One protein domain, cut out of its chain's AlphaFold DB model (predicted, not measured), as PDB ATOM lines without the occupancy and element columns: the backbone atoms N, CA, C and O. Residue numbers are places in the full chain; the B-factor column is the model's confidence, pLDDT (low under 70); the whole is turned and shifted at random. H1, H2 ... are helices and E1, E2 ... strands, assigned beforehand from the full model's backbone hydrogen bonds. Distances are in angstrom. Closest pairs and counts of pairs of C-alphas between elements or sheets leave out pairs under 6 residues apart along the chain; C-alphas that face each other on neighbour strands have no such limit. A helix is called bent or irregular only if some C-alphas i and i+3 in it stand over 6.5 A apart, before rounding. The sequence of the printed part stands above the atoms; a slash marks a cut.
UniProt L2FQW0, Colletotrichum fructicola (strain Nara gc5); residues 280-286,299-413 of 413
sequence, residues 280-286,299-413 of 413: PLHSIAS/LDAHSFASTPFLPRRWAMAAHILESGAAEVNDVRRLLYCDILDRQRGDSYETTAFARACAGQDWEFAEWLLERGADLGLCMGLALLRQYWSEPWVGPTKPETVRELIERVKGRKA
ATOM      1  N   PRO A 280      24.313 -89.139 -27.657       88.62
ATOM      2  CA  PRO A 280      25.167 -88.717 -26.551       88.62
ATOM      3  C   PRO A 280      25.768 -87.328 -26.811       88.62
ATOM      4  O   PRO A 280      25.728 -86.469 -25.930       88.62
ATOM      5  N   LEU A 281      26.181 -87.041 -28.053       89.38
ATOM      6  CA  LEU A 281      26.703 -85.728 -28.452       89.38
ATOM      7  C   LEU A 281      25.637 -84.615 -28.367       89.38
ATOM      8  O   LEU A 281      25.925 -83.496 -27.942       89.38
ATOM      9  N   HIS A 282      24.379 -84.924 -28.701       86.75
ATOM     10  CA  HIS A 282      23.239 -84.011 -28.527       86.75
ATOM     11  C   HIS A 282      22.870 -83.806 -27.054       86.75
ATOM     12  O   HIS A 282      22.432 -82.722 -26.658       86.75
ATOM     13  N   SER A 283      23.026 -84.847 -26.237       80.38
ATOM     14  CA  SER A 283      22.729 -84.805 -24.804       80.38
ATOM     15  C   SER A 283      23.705 -83.895 -24.068       80.38
ATOM     16  O   SER A 283      23.266 -83.085 -23.258       80.38
ATOM     17  N   ILE A 284      24.985 -83.940 -24.445       80.56
ATOM     18  CA  ILE A 284      26.034 -83.035 -23.966       80.56
ATOM     19  C   ILE A 284      25.645 -81.556 -24.168       80.56
ATOM     20  O   ILE A 284      25.756 -80.762 -23.236       80.56
ATOM     21  N   ALA A 285      25.106 -81.190 -25.343       73.81
ATOM     22  CA  ALA A 285      24.601 -79.834 -25.628       73.81
ATOM     23  C   ALA A 285      23.455 -79.383 -24.708       73.81
ATOM     24  O   ALA A 285      23.213 -78.193 -24.556       73.81
ATOM     25  N   SER A 286      22.747 -80.326 -24.083       62.34
ATOM     26  CA  SER A 286      21.585 -80.036 -23.237       62.34
ATOM     27  C   SER A 286      21.950 -79.733 -21.778       62.34
ATOM     28  O   SER A 286      21.095 -79.265 -21.031       62.34
ATOM     29  N   LEU A 299       9.905 -76.380 -13.798       31.19
ATOM     30  CA  LEU A 299       9.660 -74.943 -13.565       31.19
ATOM     31  C   LEU A 299      10.344 -74.321 -12.333       31.19
ATOM     32  O   LEU A 299       9.773 -74.266 -11.252       31.19
ATOM     33  N   ASP A 300      11.498 -73.690 -12.571       31.84
ATOM     34  CA  ASP A 300      11.669 -72.248 -12.337       31.84
ATOM     35  C   ASP A 300      12.788 -71.720 -13.254       31.84
ATOM     36  O   ASP A 300      13.966 -72.045 -13.126       31.84
ATOM     37  N   ALA A 301      12.396 -70.923 -14.247       36.75
ATOM     38  CA  ALA A 301      13.161 -70.634 -15.456       36.75
ATOM     39  C   ALA A 301      14.327 -69.626 -15.317       36.75
ATOM     40  O   ALA A 301      14.849 -69.109 -16.306       36.75
ATOM     41  N   HIS A 302      14.742 -69.320 -14.088       32.28
ATOM     42  CA  HIS A 302      15.644 -68.202 -13.792       32.28
ATOM     43  C   HIS A 302      17.111 -68.586 -13.542       32.28
ATOM     44  O   HIS A 302      17.950 -67.693 -13.456       32.28
ATOM     45  N   SER A 303      17.454 -69.878 -13.509       35.72
ATOM     46  CA  SER A 303      18.828 -70.349 -13.235       35.72
ATOM     47  C   SER A 303      19.563 -70.931 -14.461       35.72
ATOM     48  O   SER A 303      20.593 -71.586 -14.331       35.72
ATOM     49  N   PHE A 304      19.051 -70.667 -15.667       43.88
ATOM     50  CA  PHE A 304      19.403 -71.327 -16.935       43.88
ATOM     51  C   PHE A 304      20.721 -70.844 -17.580       43.88
ATOM     52  O   PHE A 304      21.086 -71.332 -18.643       43.88
ATOM     53  N   ALA A 305      21.426 -69.873 -16.984       37.31
ATOM     54  CA  ALA A 305      22.445 -69.085 -17.693       37.31
ATOM     55  C   ALA A 305      23.781 -68.892 -16.947       37.31
ATOM     56  O   ALA A 305      24.460 -67.890 -17.180       37.31
ATOM     57  N   SER A 306      24.179 -69.759 -16.003       40.59
ATOM     58  CA  SER A 306      25.355 -69.435 -15.162       40.59
ATOM     59  C   SER A 306      26.251 -70.588 -14.696       40.59
ATOM     60  O   SER A 306      26.967 -70.408 -13.715       40.59
ATOM     61  N   THR A 307      26.305 -71.736 -15.380       42.28
ATOM     62  CA  THR A 307      27.387 -72.714 -15.130       42.28
ATOM     63  C   THR A 307      28.493 -72.594 -16.185       42.28
ATOM     64  O   THR A 307      28.252 -72.882 -17.356       42.28
ATOM     65  N   PRO A 308      29.711 -72.149 -15.807       47.81
ATOM     66  CA  PRO A 308      30.851 -72.106 -16.713       47.81
ATOM     67  C   PRO A 308      31.226 -73.498 -17.223       47.81
ATOM     68  O   PRO A 308      31.144 -74.493 -16.502       47.81
ATOM     69  N   PHE A 309      31.684 -73.526 -18.470       54.94
ATOM     70  CA  PHE A 309      32.160 -74.693 -19.198       54.94
ATOM     71  C   PHE A 309      33.304 -75.395 -18.449       54.94
ATOM     72  O   PHE A 309      34.322 -74.780 -18.129       54.94
ATOM     73  N   LEU A 310      33.161 -76.692 -18.166       57.69
ATOM     74  CA  LEU A 310      34.227 -77.487 -17.556       57.69
ATOM     75  C   LEU A 310      35.001 -78.248 -18.650       57.69
ATOM     76  O   LEU A 310      34.371 -78.897 -19.487       57.69
ATOM     77  N   PRO A 311      36.351 -78.283 -18.614       64.88
ATOM     78  CA  PRO A 311      37.187 -79.088 -19.523       64.88
ATOM     79  C   PRO A 311      36.779 -80.569 -19.649       64.88
ATOM     80  O   PRO A 311      37.076 -81.220 -20.649       64.88
ATOM     81  N   ARG A 312      36.069 -81.105 -18.646       68.94
ATOM     82  CA  ARG A 312      35.556 -82.484 -18.608       68.94
ATOM     83  C   ARG A 312      34.567 -82.791 -19.734       68.94
ATOM     84  O   ARG A 312      34.589 -83.894 -20.270       68.94
ATOM     85  N   ARG A 313      33.783 -81.805 -20.166       76.56
ATOM     86  CA  ARG A 313      32.792 -81.979 -21.227       76.56
ATOM     87  C   ARG A 313      33.421 -82.152 -22.608       76.56
ATOM     88  O   ARG A 313      32.944 -82.951 -23.409       76.56
ATOM     89  N   TRP A 314      34.521 -81.448 -22.890       82.50
ATOM     90  CA  TRP A 314      35.306 -81.700 -24.104       82.50
ATOM     91  C   TRP A 314      35.948 -83.077 -24.078       82.50
ATOM     92  O   TRP A 314      35.977 -83.729 -25.115       82.50
ATOM     93  N   ALA A 315      36.430 -83.519 -22.915       87.31
ATOM     94  CA  ALA A 315      36.969 -84.864 -22.771       87.31
ATOM     95  C   ALA A 315      35.890 -85.920 -23.056       87.31
ATOM     96  O   ALA A 315      36.140 -86.832 -23.832       87.31
ATOM     97  N   MET A 316      34.671 -85.749 -22.532       90.25
ATOM     98  CA  MET A 316      33.542 -86.631 -22.844       90.25
ATOM     99  C   MET A 316      33.152 -86.580 -24.332       90.25
ATOM    100  O   MET A 316      33.017 -87.619 -24.971       90.25
ATOM    101  N   ALA A 317      33.009 -85.389 -24.920       91.38
ATOM    102  CA  ALA A 317      32.668 -85.251 -26.336       91.38
ATOM    103  C   ALA A 317      33.748 -85.846 -27.259       91.38
ATOM    104  O   ALA A 317      33.413 -86.508 -28.239       91.38
ATOM    105  N   ALA A 318      35.031 -85.645 -26.942       92.75
ATOM    106  CA  ALA A 318      36.144 -86.276 -27.647       92.75
ATOM    107  C   ALA A 318      36.089 -87.801 -27.499       92.75
ATOM    108  O   ALA A 318      36.113 -88.498 -28.507       92.75
ATOM    109  N   HIS A 319      35.896 -88.302 -26.277       94.62
ATOM    110  CA  HIS A 319      35.771 -89.730 -25.980       94.62
ATOM    111  C   HIS A 319      34.626 -90.399 -26.759       94.62
ATOM    112  O   HIS A 319      34.778 -91.501 -27.281       94.62
ATOM    113  N   ILE A 320      33.482 -89.727 -26.902       94.62
ATOM    114  CA  ILE A 320      32.346 -90.220 -27.701       94.62
ATOM    115  C   ILE A 320      32.705 -90.349 -29.186       94.62
ATOM    116  O   ILE A 320      32.342 -91.344 -29.810       94.62
ATOM    117  N   LEU A 321      33.420 -89.369 -29.749       94.56
ATOM    118  CA  LEU A 321      33.873 -89.439 -31.141       94.56
ATOM    119  C   LEU A 321      34.952 -90.517 -31.323       94.56
ATOM    120  O   LEU A 321      34.899 -91.286 -32.276       94.56
ATOM    121  N   GLU A 322      35.911 -90.602 -30.398       94.38
ATOM    122  CA  GLU A 322      37.017 -91.569 -30.426       94.38
ATOM    123  C   GLU A 322      36.538 -93.017 -30.265       94.38
ATOM    124  O   GLU A 322      37.065 -93.919 -30.913       94.38
ATOM    125  N   SER A 323      35.506 -93.243 -29.447       93.12
ATOM    126  CA  SER A 323      34.868 -94.557 -29.286       93.12
ATOM    127  C   SER A 323      33.972 -94.957 -30.464       93.12
ATOM    128  O   SER A 323      33.516 -96.098 -30.513       93.12
ATOM    129  N   GLY A 324      33.698 -94.045 -31.406       93.12
ATOM    130  CA  GLY A 324      32.754 -94.275 -32.504       93.12
ATOM    131  C   GLY A 324      31.290 -94.341 -32.056       93.12
ATOM    132  O   GLY A 324      30.436 -94.804 -32.809       93.12
ATOM    133  N   ALA A 325      30.981 -93.888 -30.836       92.44
ATOM    134  CA  ALA A 325      29.623 -93.878 -30.296       92.44
ATOM    135  C   ALA A 325      28.741 -92.769 -30.906       92.44
ATOM    136  O   ALA A 325      27.519 -92.798 -30.773       92.44
ATOM    137  N   ALA A 326      29.334 -91.774 -31.560       93.50
ATOM    138  CA  ALA A 326      28.616 -90.831 -32.409       93.50
ATOM    139  C   ALA A 326      29.562 -90.214 -33.440       93.50
ATOM    140  O   ALA A 326      30.777 -90.173 -33.243       93.50
ATOM    141  N   GLU A 327      28.985 -89.652 -34.493       94.00
ATOM    142  CA  GLU A 327      29.694 -88.805 -35.448       94.00
ATOM    143  C   GLU A 327      29.338 -87.326 -35.243       94.00
ATOM    144  O   GLU A 327      28.241 -86.978 -34.803       94.00
ATOM    145  N   VAL A 328      30.253 -86.419 -35.607       93.94
ATOM    146  CA  VAL A 328      30.071 -84.955 -35.460       93.94
ATOM    147  C   VAL A 328      28.781 -84.462 -36.130       93.94
ATOM    148  O   VAL A 328      28.127 -83.542 -35.637       93.94
ATOM    149  N   ASN A 329      28.410 -85.102 -37.239       95.06
ATOM    150  CA  ASN A 329      27.290 -84.736 -38.101       95.06
ATOM    151  C   ASN A 329      26.067 -85.646 -37.938       95.06
ATOM    152  O   ASN A 329      25.156 -85.601 -38.765       95.06
ATOM    153  N   ASP A 330      26.020 -86.445 -36.868       93.06
ATOM    154  CA  ASP A 330      24.887 -87.318 -36.595       93.06
ATOM    155  C   ASP A 330      23.572 -86.532 -36.525       93.06
ATOM    156  O   ASP A 330      23.396 -85.604 -35.722       93.06
ATOM    157  N   VAL A 331      22.609 -86.957 -37.339       91.00
ATOM    158  CA  VAL A 331      21.232 -86.475 -37.273       91.00
ATOM    159  C   VAL A 331      20.453 -87.409 -36.357       91.00
ATOM    160  O   VAL A 331      20.437 -88.628 -36.540       91.00
ATOM    161  N   ARG A 332      19.806 -86.837 -35.340       86.81
ATOM    162  CA  ARG A 332      18.958 -87.579 -34.401       86.81
ATOM    163  C   ARG A 332      17.593 -86.925 -34.300       86.81
ATOM    164  O   ARG A 332      17.475 -85.700 -34.320       86.81
ATOM    165  N   ARG A 333      16.561 -87.762 -34.185       80.56
ATOM    166  CA  ARG A 333      15.190 -87.332 -33.913       80.56
ATOM    167  C   ARG A 333      15.001 -87.233 -32.407       80.56
ATOM    168  O   ARG A 333      15.025 -88.249 -31.723       80.56
ATOM    169  N   LEU A 334      14.813 -86.021 -31.906       73.25
ATOM    170  CA  LEU A 334      14.650 -85.752 -30.483       73.25
ATOM    171  C   LEU A 334      13.223 -85.296 -30.196       73.25
ATOM    172  O   LEU A 334      12.598 -84.617 -31.015       73.25
ATOM    173  N   LEU A 335      12.715 -85.686 -29.026       62.91
ATOM    174  CA  LEU A 335      11.459 -85.158 -28.512       62.91
ATOM    175  C   LEU A 335      11.599 -83.668 -28.227       62.91
ATOM    176  O   LEU A 335      12.679 -83.146 -27.920       62.91
ATOM    177  N   TYR A 336      10.470 -82.994 -28.350       58.72
ATOM    178  CA  TYR A 336      10.365 -81.586 -28.061       58.72
ATOM    179  C   TYR A 336      10.670 -81.297 -26.589       58.72
ATOM    180  O   TYR A 336      10.018 -81.834 -25.700       58.72
ATOM    181  N   CYS A 337      11.638 -80.426 -26.312       50.22
ATOM    182  CA  CYS A 337      11.861 -79.931 -24.958       50.22
ATOM    183  C   CYS A 337      10.902 -78.769 -24.651       50.22
ATOM    184  O   CYS A 337      11.407 -77.749 -24.276       50.22
ATOM    185  N   ASP A 338       9.584 -78.814 -24.875       38.41
ATOM    186  CA  ASP A 338       8.615 -77.713 -24.576       38.41
ATOM    187  C   ASP A 338       8.882 -76.282 -25.135       38.41
ATOM    188  O   ASP A 338       8.091 -75.372 -24.911       38.41
ATOM    189  N   ILE A 339       9.978 -76.038 -25.856       46.00
ATOM    190  CA  ILE A 339      10.622 -74.705 -25.855       46.00
ATOM    191  C   ILE A 339      11.148 -74.200 -27.217       46.00
ATOM    192  O   ILE A 339      11.473 -73.025 -27.359       46.00
ATOM    193  N   LEU A 340      11.284 -75.085 -28.205       42.97
ATOM    194  CA  LEU A 340      11.359 -74.696 -29.613       42.97
ATOM    195  C   LEU A 340       9.884 -74.474 -30.079       42.97
ATOM    196  O   LEU A 340       8.928 -74.705 -29.354       42.97
ATOM    197  N   ASP A 341       9.603 -74.048 -31.292       40.06
ATOM    198  CA  ASP A 341       8.237 -73.674 -31.706       40.06
ATOM    199  C   ASP A 341       7.164 -74.813 -31.725       40.06
ATOM    200  O   ASP A 341       7.399 -75.892 -32.268       40.06
ATOM    201  N   ARG A 342       5.931 -74.566 -31.250       43.75
ATOM    202  CA  ARG A 342       4.765 -75.498 -31.255       43.75
ATOM    203  C   ARG A 342       4.301 -75.947 -32.657       43.75
ATOM    204  O   ARG A 342       3.339 -76.701 -32.787       43.75
ATOM    205  N   GLN A 343       4.965 -75.481 -33.712       43.06
ATOM    206  CA  GLN A 343       4.580 -75.640 -35.117       43.06
ATOM    207  C   GLN A 343       5.127 -76.914 -35.795       43.06
ATOM    208  O   GLN A 343       4.789 -77.168 -36.950       43.06
ATOM    209  N   ARG A 344       5.983 -77.716 -35.133       45.06
ATOM    210  CA  ARG A 344       6.714 -78.839 -35.778       45.06
ATOM    211  C   ARG A 344       6.333 -80.263 -35.331       45.06
ATOM    212  O   ARG A 344       6.909 -81.216 -35.849       45.06
ATOM    213  N   GLY A 345       5.333 -80.428 -34.463       51.62
ATOM    214  CA  GLY A 345       4.905 -81.739 -33.941       51.62
ATOM    215  C   GLY A 345       5.778 -82.268 -32.791       51.62
ATOM    216  O   GLY A 345       6.696 -81.589 -32.344       51.62
ATOM    217  N   ASP A 346       5.496 -83.484 -32.308       57.12
ATOM    218  CA  ASP A 346       6.040 -84.025 -31.040       57.12
ATOM    219  C   ASP A 346       7.564 -84.309 -31.040       57.12
ATOM    220  O   ASP A 346       8.160 -84.557 -29.990       57.12
ATOM    221  N   SER A 347       8.224 -84.293 -32.204       67.38
ATOM    222  CA  SER A 347       9.665 -84.564 -32.349       67.38
ATOM    223  C   SER A 347      10.259 -83.865 -33.575       67.38
ATOM    224  O   SER A 347       9.538 -83.577 -34.528       67.38
ATOM    225  N   TYR A 348      11.573 -83.629 -33.583       74.06
ATOM    226  CA  TYR A 348      12.278 -83.012 -34.712       74.06
ATOM    227  C   TYR A 348      13.674 -83.607 -34.916       74.06
ATOM    228  O   TYR A 348      14.287 -84.130 -33.987       74.06
ATOM    229  N   GLU A 349      14.182 -83.527 -36.144       85.69
ATOM    230  CA  GLU A 349      15.539 -83.956 -36.495       85.69
ATOM    231  C   GLU A 349      16.535 -82.812 -36.319       85.69
ATOM    232  O   GLU A 349      16.293 -81.683 -36.754       85.69
ATOM    233  N   THR A 350      17.668 -83.098 -35.681       87.31
ATOM    234  CA  THR A 350      18.695 -82.096 -35.389       87.31
ATOM    235  C   THR A 350      20.088 -82.710 -35.284       87.31
ATOM    236  O   THR A 350      20.242 -83.909 -35.034       87.31
ATOM    237  N   THR A 351      21.110 -81.875 -35.457       91.94
ATOM    238  CA  THR A 351      22.517 -82.205 -35.200       91.94
ATOM    239  C   THR A 351      22.941 -81.674 -33.833       91.94
ATOM    240  O   THR A 351      22.305 -80.773 -33.276       91.94
ATOM    241  N   ALA A 352      24.042 -82.195 -33.289       90.62
ATOM    242  CA  ALA A 352      24.616 -81.654 -32.058       90.62
ATOM    243  C   ALA A 352      24.982 -80.166 -32.216       90.62
ATOM    244  O   ALA A 352      24.768 -79.385 -31.292       90.62
ATOM    245  N   PHE A 353      25.438 -79.758 -33.408       91.56
ATOM    246  CA  PHE A 353      25.763 -78.366 -33.724       91.56
ATOM    247  C   PHE A 353      24.532 -77.457 -33.709       91.56
ATOM    248  O   PHE A 353      24.522 -76.452 -33.004       91.56
ATOM    249  N   ALA A 354      23.459 -77.831 -34.415       88.19
ATOM    250  CA  ALA A 354      22.223 -77.051 -34.404       88.19
ATOM    251  C   ALA A 354      21.644 -76.933 -32.984       88.19
ATOM    252  O   ALA A 354      21.172 -75.868 -32.593       88.19
ATOM    253  N   ARG A 355      21.742 -78.008 -32.195       84.94
ATOM    254  CA  ARG A 355      21.323 -78.035 -30.792       84.94
ATOM    255  C   ARG A 355      22.188 -77.114 -29.913       84.94
ATOM    256  O   ARG A 355      21.634 -76.348 -29.132       84.94
ATOM    257  N   ALA A 356      23.509 -77.108 -30.089       86.31
ATOM    258  CA  ALA A 356      24.410 -76.176 -29.404       86.31
ATOM    259  C   ALA A 356      24.083 -74.709 -29.740       86.31
ATOM    260  O   ALA A 356      23.986 -73.877 -28.841       86.31
ATOM    261  N   CYS A 357      23.819 -74.396 -31.015       85.88
ATOM    262  CA  CYS A 357      23.400 -73.055 -31.433       85.88
ATOM    263  C   CYS A 357      22.059 -72.640 -30.812       85.88
ATOM    264  O   CYS A 357      21.942 -71.507 -30.345       85.88
ATOM    265  N   ALA A 358      21.064 -73.534 -30.763       80.25
ATOM    266  CA  ALA A 358      19.792 -73.278 -30.079       80.25
ATOM    267  C   ALA A 358      20.021 -72.900 -28.607       80.25
ATOM    268  O   ALA A 358      19.476 -71.908 -28.125       80.25
ATOM    269  N   GLY A 359      20.855 -73.687 -27.917       77.38
ATOM    270  CA  GLY A 359      21.210 -73.510 -26.506       77.38
ATOM    271  C   GLY A 359      22.162 -72.346 -26.232       77.38
ATOM    272  O   GLY A 359      22.448 -72.077 -25.074       77.38
ATOM    273  N   GLN A 360      22.632 -71.654 -27.279       81.00
ATOM    274  CA  GLN A 360      23.661 -70.609 -27.210       81.00
ATOM    275  C   GLN A 360      24.977 -71.087 -26.575       81.00
ATOM    276  O   GLN A 360      25.730 -70.313 -25.987       81.00
ATOM    277  N   ASP A 361      25.277 -72.369 -26.747       81.81
ATOM    278  CA  ASP A 361      26.504 -73.004 -26.296       81.81
ATOM    279  C   ASP A 361      27.615 -72.790 -27.327       81.81
ATOM    280  O   ASP A 361      27.958 -73.665 -28.132       81.81
ATOM    281  N   TRP A 362      28.120 -71.559 -27.362       85.56
ATOM    282  CA  TRP A 362      29.016 -71.102 -28.419       85.56
ATOM    283  C   TRP A 362      30.370 -71.799 -28.406       85.56
ATOM    284  O   TRP A 362      30.919 -72.042 -29.475       85.56
ATOM    285  N   GLU A 363      30.885 -72.166 -27.234       85.31
ATOM    286  CA  GLU A 363      32.159 -72.881 -27.114       85.31
ATOM    287  C   GLU A 363      32.050 -74.309 -27.657       85.31
ATOM    288  O   GLU A 363      32.925 -74.760 -28.398       85.31
ATOM    289  N   PHE A 364      30.954 -75.017 -27.362       86.56
ATOM    290  CA  PHE A 364      30.727 -76.336 -27.948       86.56
ATOM    291  C   PHE A 364      30.414 -76.251 -29.445       86.56
ATOM    292  O   PHE A 364      30.896 -77.076 -30.219       86.56
ATOM    293  N   ALA A 365      29.657 -75.237 -29.875       89.56
ATOM    294  CA  ALA A 365      29.419 -74.980 -31.291       89.56
ATOM    295  C   ALA A 365      30.737 -74.709 -32.046       89.56
ATOM    296  O   ALA A 365      30.943 -75.263 -33.125       89.56
ATOM    297  N   GLU A 366      31.651 -73.922 -31.464       90.44
ATOM    298  CA  GLU A 366      32.999 -73.676 -31.998       90.44
ATOM    299  C   GLU A 366      33.788 -74.986 -32.107       90.44
ATOM    300  O   GLU A 366      34.294 -75.322 -33.178       90.44
ATOM    301  N   TRP A 367      33.804 -75.778 -31.032       90.62
ATOM    302  CA  TRP A 367      34.486 -77.073 -30.967       90.62
ATOM    303  C   TRP A 367      33.980 -78.077 -32.019       90.62
ATOM    304  O   TRP A 367      34.772 -78.824 -32.606       90.62
ATOM    305  N   LEU A 368      32.670 -78.084 -32.290       92.44
ATOM    306  CA  LEU A 368      32.047 -78.907 -33.332       92.44
ATOM    307  C   LEU A 368      32.424 -78.422 -34.743       92.44
ATOM    308  O   LEU A 368      32.728 -79.241 -35.612       92.44
ATOM    309  N   LEU A 369      32.476 -77.106 -34.982       92.94
ATOM    310  CA  LEU A 369      32.935 -76.530 -36.259       92.94
ATOM    311  C   LEU A 369      34.410 -76.833 -36.535       92.94
ATOM    312  O   LEU A 369      34.795 -77.163 -37.664       92.94
ATOM    313  N   GLU A 370      35.252 -76.769 -35.504       92.00
ATOM    314  CA  GLU A 370      36.655 -77.171 -35.597       92.00
ATOM    315  C   GLU A 370      36.794 -78.632 -36.057       92.00
ATOM    316  O   GLU A 370      37.726 -78.946 -36.801       92.00
ATOM    317  N   ARG A 371      35.809 -79.482 -35.743       92.88
ATOM    318  CA  ARG A 371      35.734 -80.902 -36.124       92.88
ATOM    319  C   ARG A 371      34.875 -81.198 -37.357       92.88
ATOM    320  O   ARG A 371      34.642 -82.361 -37.664       92.88
ATOM    321  N   GLY A 372      34.461 -80.172 -38.100       93.94
ATOM    322  CA  GLY A 372      33.796 -80.345 -39.396       93.94
ATOM    323  C   GLY A 372      32.276 -80.488 -39.326       93.94
ATOM    324  O   GLY A 372      31.695 -81.172 -40.169       93.94
ATOM    325  N   ALA A 373      31.630 -79.846 -38.349       94.12
ATOM    326  CA  ALA A 373      30.176 -79.728 -38.334       94.12
ATOM    327  C   ALA A 373      29.641 -79.115 -39.644       94.12
ATOM    328  O   ALA A 373      30.057 -78.025 -40.049       94.12
ATOM    329  N   ASP A 374      28.714 -79.817 -40.293       91.31
ATOM    330  CA  ASP A 374      28.075 -79.400 -41.537       91.31
ATOM    331  C   ASP A 374      26.903 -78.452 -41.250       91.31
ATOM    332  O   ASP A 374      25.940 -78.770 -40.547       91.31
ATOM    333  N   LEU A 375      27.001 -77.262 -41.835       88.69
ATOM    334  CA  LEU A 375      26.043 -76.174 -41.696       88.69
ATOM    335  C   LEU A 375      24.748 -76.409 -42.485       88.69
ATOM    336  O   LEU A 375      23.736 -75.785 -42.172       88.69
ATOM    337  N   GLY A 376      24.783 -77.250 -43.526       86.00
ATOM    338  CA  GLY A 376      23.653 -77.516 -44.418       86.00
ATOM    339  C   GLY A 376      22.660 -78.549 -43.878       86.00
ATOM    340  O   GLY A 376      21.517 -78.609 -44.345       86.00
ATOM    341  N   LEU A 377      23.061 -79.339 -42.878       88.31
ATOM    342  CA  LEU A 377      22.223 -80.389 -42.303       88.31
ATOM    343  C   LEU A 377      20.951 -79.835 -41.652       88.31
ATOM    344  O   LEU A 377      20.881 -78.690 -41.197       88.31
ATOM    345  N   CYS A 378      19.912 -80.674 -41.634       81.81
ATOM    346  CA  CYS A 378      18.585 -80.325 -41.126       81.81
ATOM    347  C   CYS A 378      18.006 -79.048 -41.772       81.81
ATOM    348  O   CYS A 378      17.349 -78.256 -41.104       81.81
ATOM    349  N   MET A 379      18.246 -78.840 -43.073       83.31
ATOM    350  CA  MET A 379      17.807 -77.651 -43.826       83.31
ATOM    351  C   MET A 379      18.411 -76.344 -43.297       83.31
ATOM    352  O   MET A 379      17.737 -75.316 -43.219       83.31
ATOM    353  N   GLY A 380      19.683 -76.392 -42.894       81.50
ATOM    354  CA  GLY A 380      20.373 -75.239 -42.330       81.50
ATOM    355  C   GLY A 380      19.789 -74.792 -40.997       81.50
ATOM    356  O   GLY A 380      19.821 -73.600 -40.698       81.50
ATOM    357  N   LEU A 381      19.243 -75.734 -40.210       83.19
ATOM    358  CA  LEU A 381      18.547 -75.459 -38.952       83.19
ATOM    359  C   LEU A 381      19.356 -74.470 -38.109       83.19
ATOM    360  O   LEU A 381      18.830 -73.414 -37.771       83.19
ATOM    361  N   ALA A 382      20.643 -74.747 -37.880       84.12
ATOM    362  CA  ALA A 382      21.567 -73.926 -37.088       84.12
ATOM    363  C   ALA A 382      21.662 -72.441 -37.504       84.12
ATOM    364  O   ALA A 382      22.039 -71.607 -36.688       84.12
ATOM    365  N   LEU A 383      21.326 -72.100 -38.752       84.50
ATOM    366  CA  LEU A 383      21.367 -70.736 -39.295       84.50
ATOM    367  C   LEU A 383      20.021 -70.002 -39.187       84.50
ATOM    368  O   LEU A 383      19.912 -68.843 -39.593       84.50
ATOM    369  N   LEU A 384      18.987 -70.669 -38.679       83.44
ATOM    370  CA  LEU A 384      17.667 -70.093 -38.455       83.44
ATOM    371  C   LEU A 384      17.557 -69.508 -37.045       83.44
ATOM    372  O   LEU A 384      18.286 -69.872 -36.126       83.44
ATOM    373  N   ARG A 385      16.583 -68.615 -36.866       80.56
ATOM    374  CA  ARG A 385      16.197 -68.111 -35.548       80.56
ATOM    375  C   ARG A 385      15.570 -69.254 -34.741       80.56
ATOM    376  O   ARG A 385      14.567 -69.816 -35.173       80.56
ATOM    377  N   GLN A 386      16.145 -69.582 -33.587       74.25
ATOM    378  CA  GLN A 386      15.726 -70.720 -32.761       74.25
ATOM    379  C   GLN A 386      15.633 -70.356 -31.291       74.25
ATOM    380  O   GLN A 386      16.414 -69.546 -30.810       74.25
ATOM    381  N   TYR A 387      14.728 -71.008 -30.575       70.44
ATOM    382  CA  TYR A 387      14.616 -70.904 -29.127       70.44
ATOM    383  C   TYR A 387      14.987 -72.233 -28.503       70.44
ATOM    384  O   TYR A 387      14.280 -73.195 -28.725       70.44
ATOM    385  N   TRP A 388      16.007 -72.309 -27.656       69.19
ATOM    386  CA  TRP A 388      16.123 -73.467 -26.768       69.19
ATOM    387  C   TRP A 388      15.042 -73.489 -25.696       69.19
ATOM    388  O   TRP A 388      15.020 -74.402 -24.903       69.19
ATOM    389  N   SER A 389      14.154 -72.514 -25.606       64.25
ATOM    390  CA  SER A 389      13.822 -71.823 -24.365       64.25
ATOM    391  C   SER A 389      12.752 -70.782 -24.624       64.25
ATOM    392  O   SER A 389      13.139 -69.627 -24.576       64.25
ATOM    393  N   GLU A 390      11.495 -71.046 -24.988       55.59
ATOM    394  CA  GLU A 390      10.536 -69.928 -25.052       55.59
ATOM    395  C   GLU A 390       9.885 -69.681 -23.679       55.59
ATOM    396  O   GLU A 390       9.300 -70.605 -23.112       55.59
ATOM    397  N   PRO A 391       9.939 -68.450 -23.123       56.69
ATOM    398  CA  PRO A 391      10.701 -67.255 -23.542       56.69
ATOM    399  C   PRO A 391      12.139 -67.155 -22.978       56.69
ATOM    400  O   PRO A 391      12.774 -66.110 -23.098       56.69
ATOM    401  N   TRP A 392      12.637 -68.191 -22.308       59.69
ATOM    402  CA  TRP A 392      13.791 -68.140 -21.406       59.69
ATOM    403  C   TRP A 392      15.191 -68.221 -22.048       59.69
ATOM    404  O   TRP A 392      16.121 -67.588 -21.554       59.69
ATOM    405  N   VAL A 393      15.372 -68.978 -23.132       65.69
ATOM    406  CA  VAL A 393      16.658 -69.188 -23.825       65.69
ATOM    407  C   VAL A 393      16.475 -69.076 -25.337       65.69
ATOM    408  O   VAL A 393      15.915 -69.945 -26.004       65.69
ATOM    409  N   GLY A 394      17.005 -67.989 -25.886       67.56
ATOM    410  CA  GLY A 394      16.865 -67.621 -27.288       67.56
ATOM    411  C   GLY A 394      16.199 -66.249 -27.444       67.56
ATOM    412  O   GLY A 394      15.964 -65.549 -26.463       67.56
ATOM    413  N   PRO A 395      15.906 -65.830 -28.679       72.94
ATOM    414  CA  PRO A 395      16.258 -66.533 -29.894       72.94
ATOM    415  C   PRO A 395      17.763 -66.455 -30.179       72.94
ATOM    416  O   PRO A 395      18.378 -65.399 -30.028       72.94
ATOM    417  N   THR A 396      18.339 -67.540 -30.683       75.69
ATOM    418  CA  THR A 396      19.660 -67.525 -31.313       75.69
ATOM    419  C   THR A 396      19.642 -66.543 -32.484       75.69
ATOM    420  O   THR A 396      18.769 -66.623 -33.355       75.69
ATOM    421  N   LYS A 397      20.594 -65.603 -32.505       82.06
ATOM    422  CA  LYS A 397      20.771 -64.651 -33.610       82.06
ATOM    423  C   LYS A 397      21.589 -65.317 -34.723       82.06
ATOM    424  O   LYS A 397      22.740 -65.678 -34.462       82.06
ATOM    425  N   PRO A 398      21.053 -65.470 -35.948       84.19
ATOM    426  CA  PRO A 398      21.793 -66.053 -37.070       84.19
ATOM    427  C   PRO A 398      23.144 -65.380 -37.337       84.19
ATOM    428  O   PRO A 398      24.095 -66.033 -37.754       84.19
ATOM    429  N   GLU A 399      23.248 -64.079 -37.072       86.31
ATOM    430  CA  GLU A 399      24.470 -63.286 -37.230       86.31
ATOM    431  C   GLU A 399      25.591 -63.804 -36.327       86.31
ATOM    432  O   GLU A 399      26.710 -63.980 -36.795       86.31
ATOM    433  N   THR A 400      25.278 -64.156 -35.077       87.56
ATOM    434  CA  THR A 400      26.246 -64.721 -34.126       87.56
ATOM    435  C   THR A 400      26.791 -66.063 -34.612       87.56
ATOM    436  O   THR A 400      27.988 -66.323 -34.507       87.56
ATOM    437  N   VAL A 401      25.935 -66.899 -35.211       87.75
ATOM    438  CA  VAL A 401      26.360 -68.176 -35.806       87.75
ATOM    439  C   VAL A 401      27.296 -67.925 -36.993       87.75
ATOM    440  O   VAL A 401      28.332 -68.577 -37.108       87.75
ATOM    441  N   ARG A 402      26.982 -66.947 -37.856       89.19
ATOM    442  CA  ARG A 402      27.839 -66.570 -38.996       89.19
ATOM    443  C   ARG A 402      29.198 -66.029 -38.547       89.19
ATOM    444  O   ARG A 402      30.215 -66.449 -39.087       89.19
ATOM    445  N   GLU A 403      29.232 -65.152 -37.547       90.69
ATOM    446  CA  GLU A 403      30.481 -64.632 -36.970       90.69
ATOM    447  C   GLU A 403      31.357 -65.750 -36.390       90.69
ATOM    448  O   GLU A 403      32.576 -65.743 -36.565       90.69
ATOM    449  N   LEU A 404      30.740 -66.733 -35.726       89.62
ATOM    450  CA  LEU A 404      31.441 -67.905 -35.207       89.62
ATOM    451  C   LEU A 404      32.074 -68.733 -36.333       89.62
ATOM    452  O   LEU A 404      33.240 -69.114 -36.242       89.62
ATOM    453  N   ILE A 405      31.328 -68.966 -37.414       90.06
ATOM    454  CA  ILE A 405      31.811 -69.700 -38.590       90.06
ATOM    455  C   ILE A 405      33.031 -69.005 -39.206       90.06
ATOM    456  O   ILE A 405      34.040 -69.660 -39.473       90.06
ATOM    457  N   GLU A 406      32.964 -67.689 -39.413       91.06
ATOM    458  CA  GLU A 406      34.074 -66.929 -40.000       91.06
ATOM    459  C   GLU A 406      35.309 -66.924 -39.095       91.06
ATOM    460  O   GLU A 406      36.431 -67.092 -39.575       91.06
ATOM    461  N   ARG A 407      35.115 -66.845 -37.774       90.38
ATOM    462  CA  ARG A 407      36.201 -66.959 -36.793       90.38
ATOM    463  C   ARG A 407      36.931 -68.302 -36.887       90.38
ATOM    464  O   ARG A 407      38.159 -68.316 -36.909       90.38
ATOM    465  N   VAL A 408      36.200 -69.417 -36.955       89.19
ATOM    466  CA  VAL A 408      36.798 -70.764 -37.045       89.19
ATOM    467  C   VAL A 408      37.507 -70.967 -38.384       89.19
ATOM    468  O   VAL A 408      38.614 -71.506 -38.412       89.19
ATOM    469  N   LYS A 409      36.919 -70.497 -39.494       86.38
ATOM    470  CA  LYS A 409      37.576 -70.525 -40.813       86.38
ATOM    471  C   LYS A 409      38.883 -69.732 -40.810       86.38
ATOM    472  O   LYS A 409      39.886 -70.235 -41.305       86.38
ATOM    473  N   GLY A 410      38.885 -68.539 -40.213       82.31
ATOM    474  CA  GLY A 410      40.057 -67.665 -40.132       82.31
ATOM    475  C   GLY A 410      41.217 -68.210 -39.291       82.31
ATOM    476  O   GLY A 410      42.332 -67.733 -39.449       82.31
ATOM    477  N   ARG A 411      40.987 -69.205 -38.420       79.56
ATOM    478  CA  ARG A 411      42.055 -69.917 -37.686       79.56
ATOM    479  C   ARG A 411      42.616 -71.131 -38.429       79.56
ATOM    480  O   ARG A 411      43.674 -71.628 -38.055       79.56
ATOM    481  N   LYS A 412      41.872 -71.655 -39.408       60.75
ATOM    482  CA  LYS A 412      42.270 -72.804 -40.241       60.75
ATOM    483  C   LYS A 412      42.997 -72.384 -41.528       60.75
ATOM    484  O   LYS A 412      43.538 -73.258 -42.202       60.75
ATOM    485  N   ALA A 413      42.957 -71.095 -41.872       52.28
ATOM    486  CA  ALA A 413      43.750 -70.461 -42.927       52.28
ATOM    487  C   ALA A 413      45.110 -70.028 -42.374       52.28
ATOM    488  O   ALA A 413      46.097 -70.130 -43.136       52.28
TER     489      ALA A 413
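Overview. This is residues 280 to 286 and 299 to 413 of the 413 residues of a protein of Colletotrichum fructicola (strain Nara gc5) (UniProt L2FQW0). A small antiparallel two-strand hairpin, E1 and E2, sits at one side of a cluster of helices, whose core is the short helix H3 with H1, H4 and H5 packed round it. H2 packs on H1 at the edge of this cluster and is near H4, and the longest helix, H6, packs on H5 with its residues 398 to 402 and on H4 with its residues 404 to 408. The printed part has 122 residues, with six named helices and two named strands in the order H1, H2, E1, E2, H3, H4, H5, H6, and its class is mostly helix. It is compact, with a radius of gyration of the C-alphas of 14.1 A and spans of 39 by 29 by 28 A.

Along the chain. Strands E1, residues 332 to 335, and E2, residues 347 to 350, are each 9.8 A long. C-alpha 332 is at (18.958, -87.579, -34.401). H3 holds residues 352 to 358, H1 residues 280 to 285, and H4 residues 362 to 370, 12.1 A long. H5, residues 377 to 383, is irregular: C-alphas 379 and 382 are 8.6 A apart. H2, residues 311 to 322, is 16.6 A long. H6, residues 398 to 412, is 21.8 A long and runs from C-alpha 398 at (21.793, -66.053, -37.070) to C-alpha 412 at (42.270, -72.804, -40.241).

Arrangement. In the hairpin E1 and E2, N 334 and O 348 are within hydrogen-bond range at 2.9 A, as are N 350 and O 332 at 2.9 A. The closest C-alphas of E2 and H5, those of Thr 350 and Cys 378, are 6.0 A apart. H3 is the hub, touching three helices. It touches H1, closest at the C-alphas of His 282 and Ala 352, 4.5 A, with a shallow tilt of 20 degrees, the same way. H3 and H4 form a helical hairpin, closest at the C-alphas of Ala 356 and Ala 365, 5.5 A, with a shallow tilt of 34 degrees, only just short of steep, opposite ways. H3 touches H5, closest at the C-alphas of Ala 354 and Ala 382, 4.2 A, with a tilt of 37 degrees, only just steep. H1 touches H2 at the C-alphas of Leu 281 and Ala 317, 6.3 A, their closest. H6 touches H4 with residues 404 to 408 alone, closest at the C-alphas of Glu 370 and Val 408, 6.6 A, and H5 with residues 398 to 402 alone, about perpendicular at 80 degrees, closest at the C-alphas of Leu 383 and Pro 398, 5.2 A. H2 and H6 are apart. In H2, H3, H4 and H6 every O i to N i+4 pair is within hydrogen-bond range; H1 has 1 of 2, and H5 has 0 of 3 but 3 of 4 O i to N i+3 pairs.

Size, cuts and confidence. The two C-alphas farthest apart, those of Leu 299 and Ala 413, are 45.2 A apart. Residues 287 to 298 are not printed, and the gap from C-alpha 286 to C-alpha 299 is 16.2 A. The links E1 to E2 and H5 to H6 are long. The mean pLDDT of the printed part is 75.9, and 37 residues are under 70, among them 299 to 312, 335 to 347 and 388 to 394.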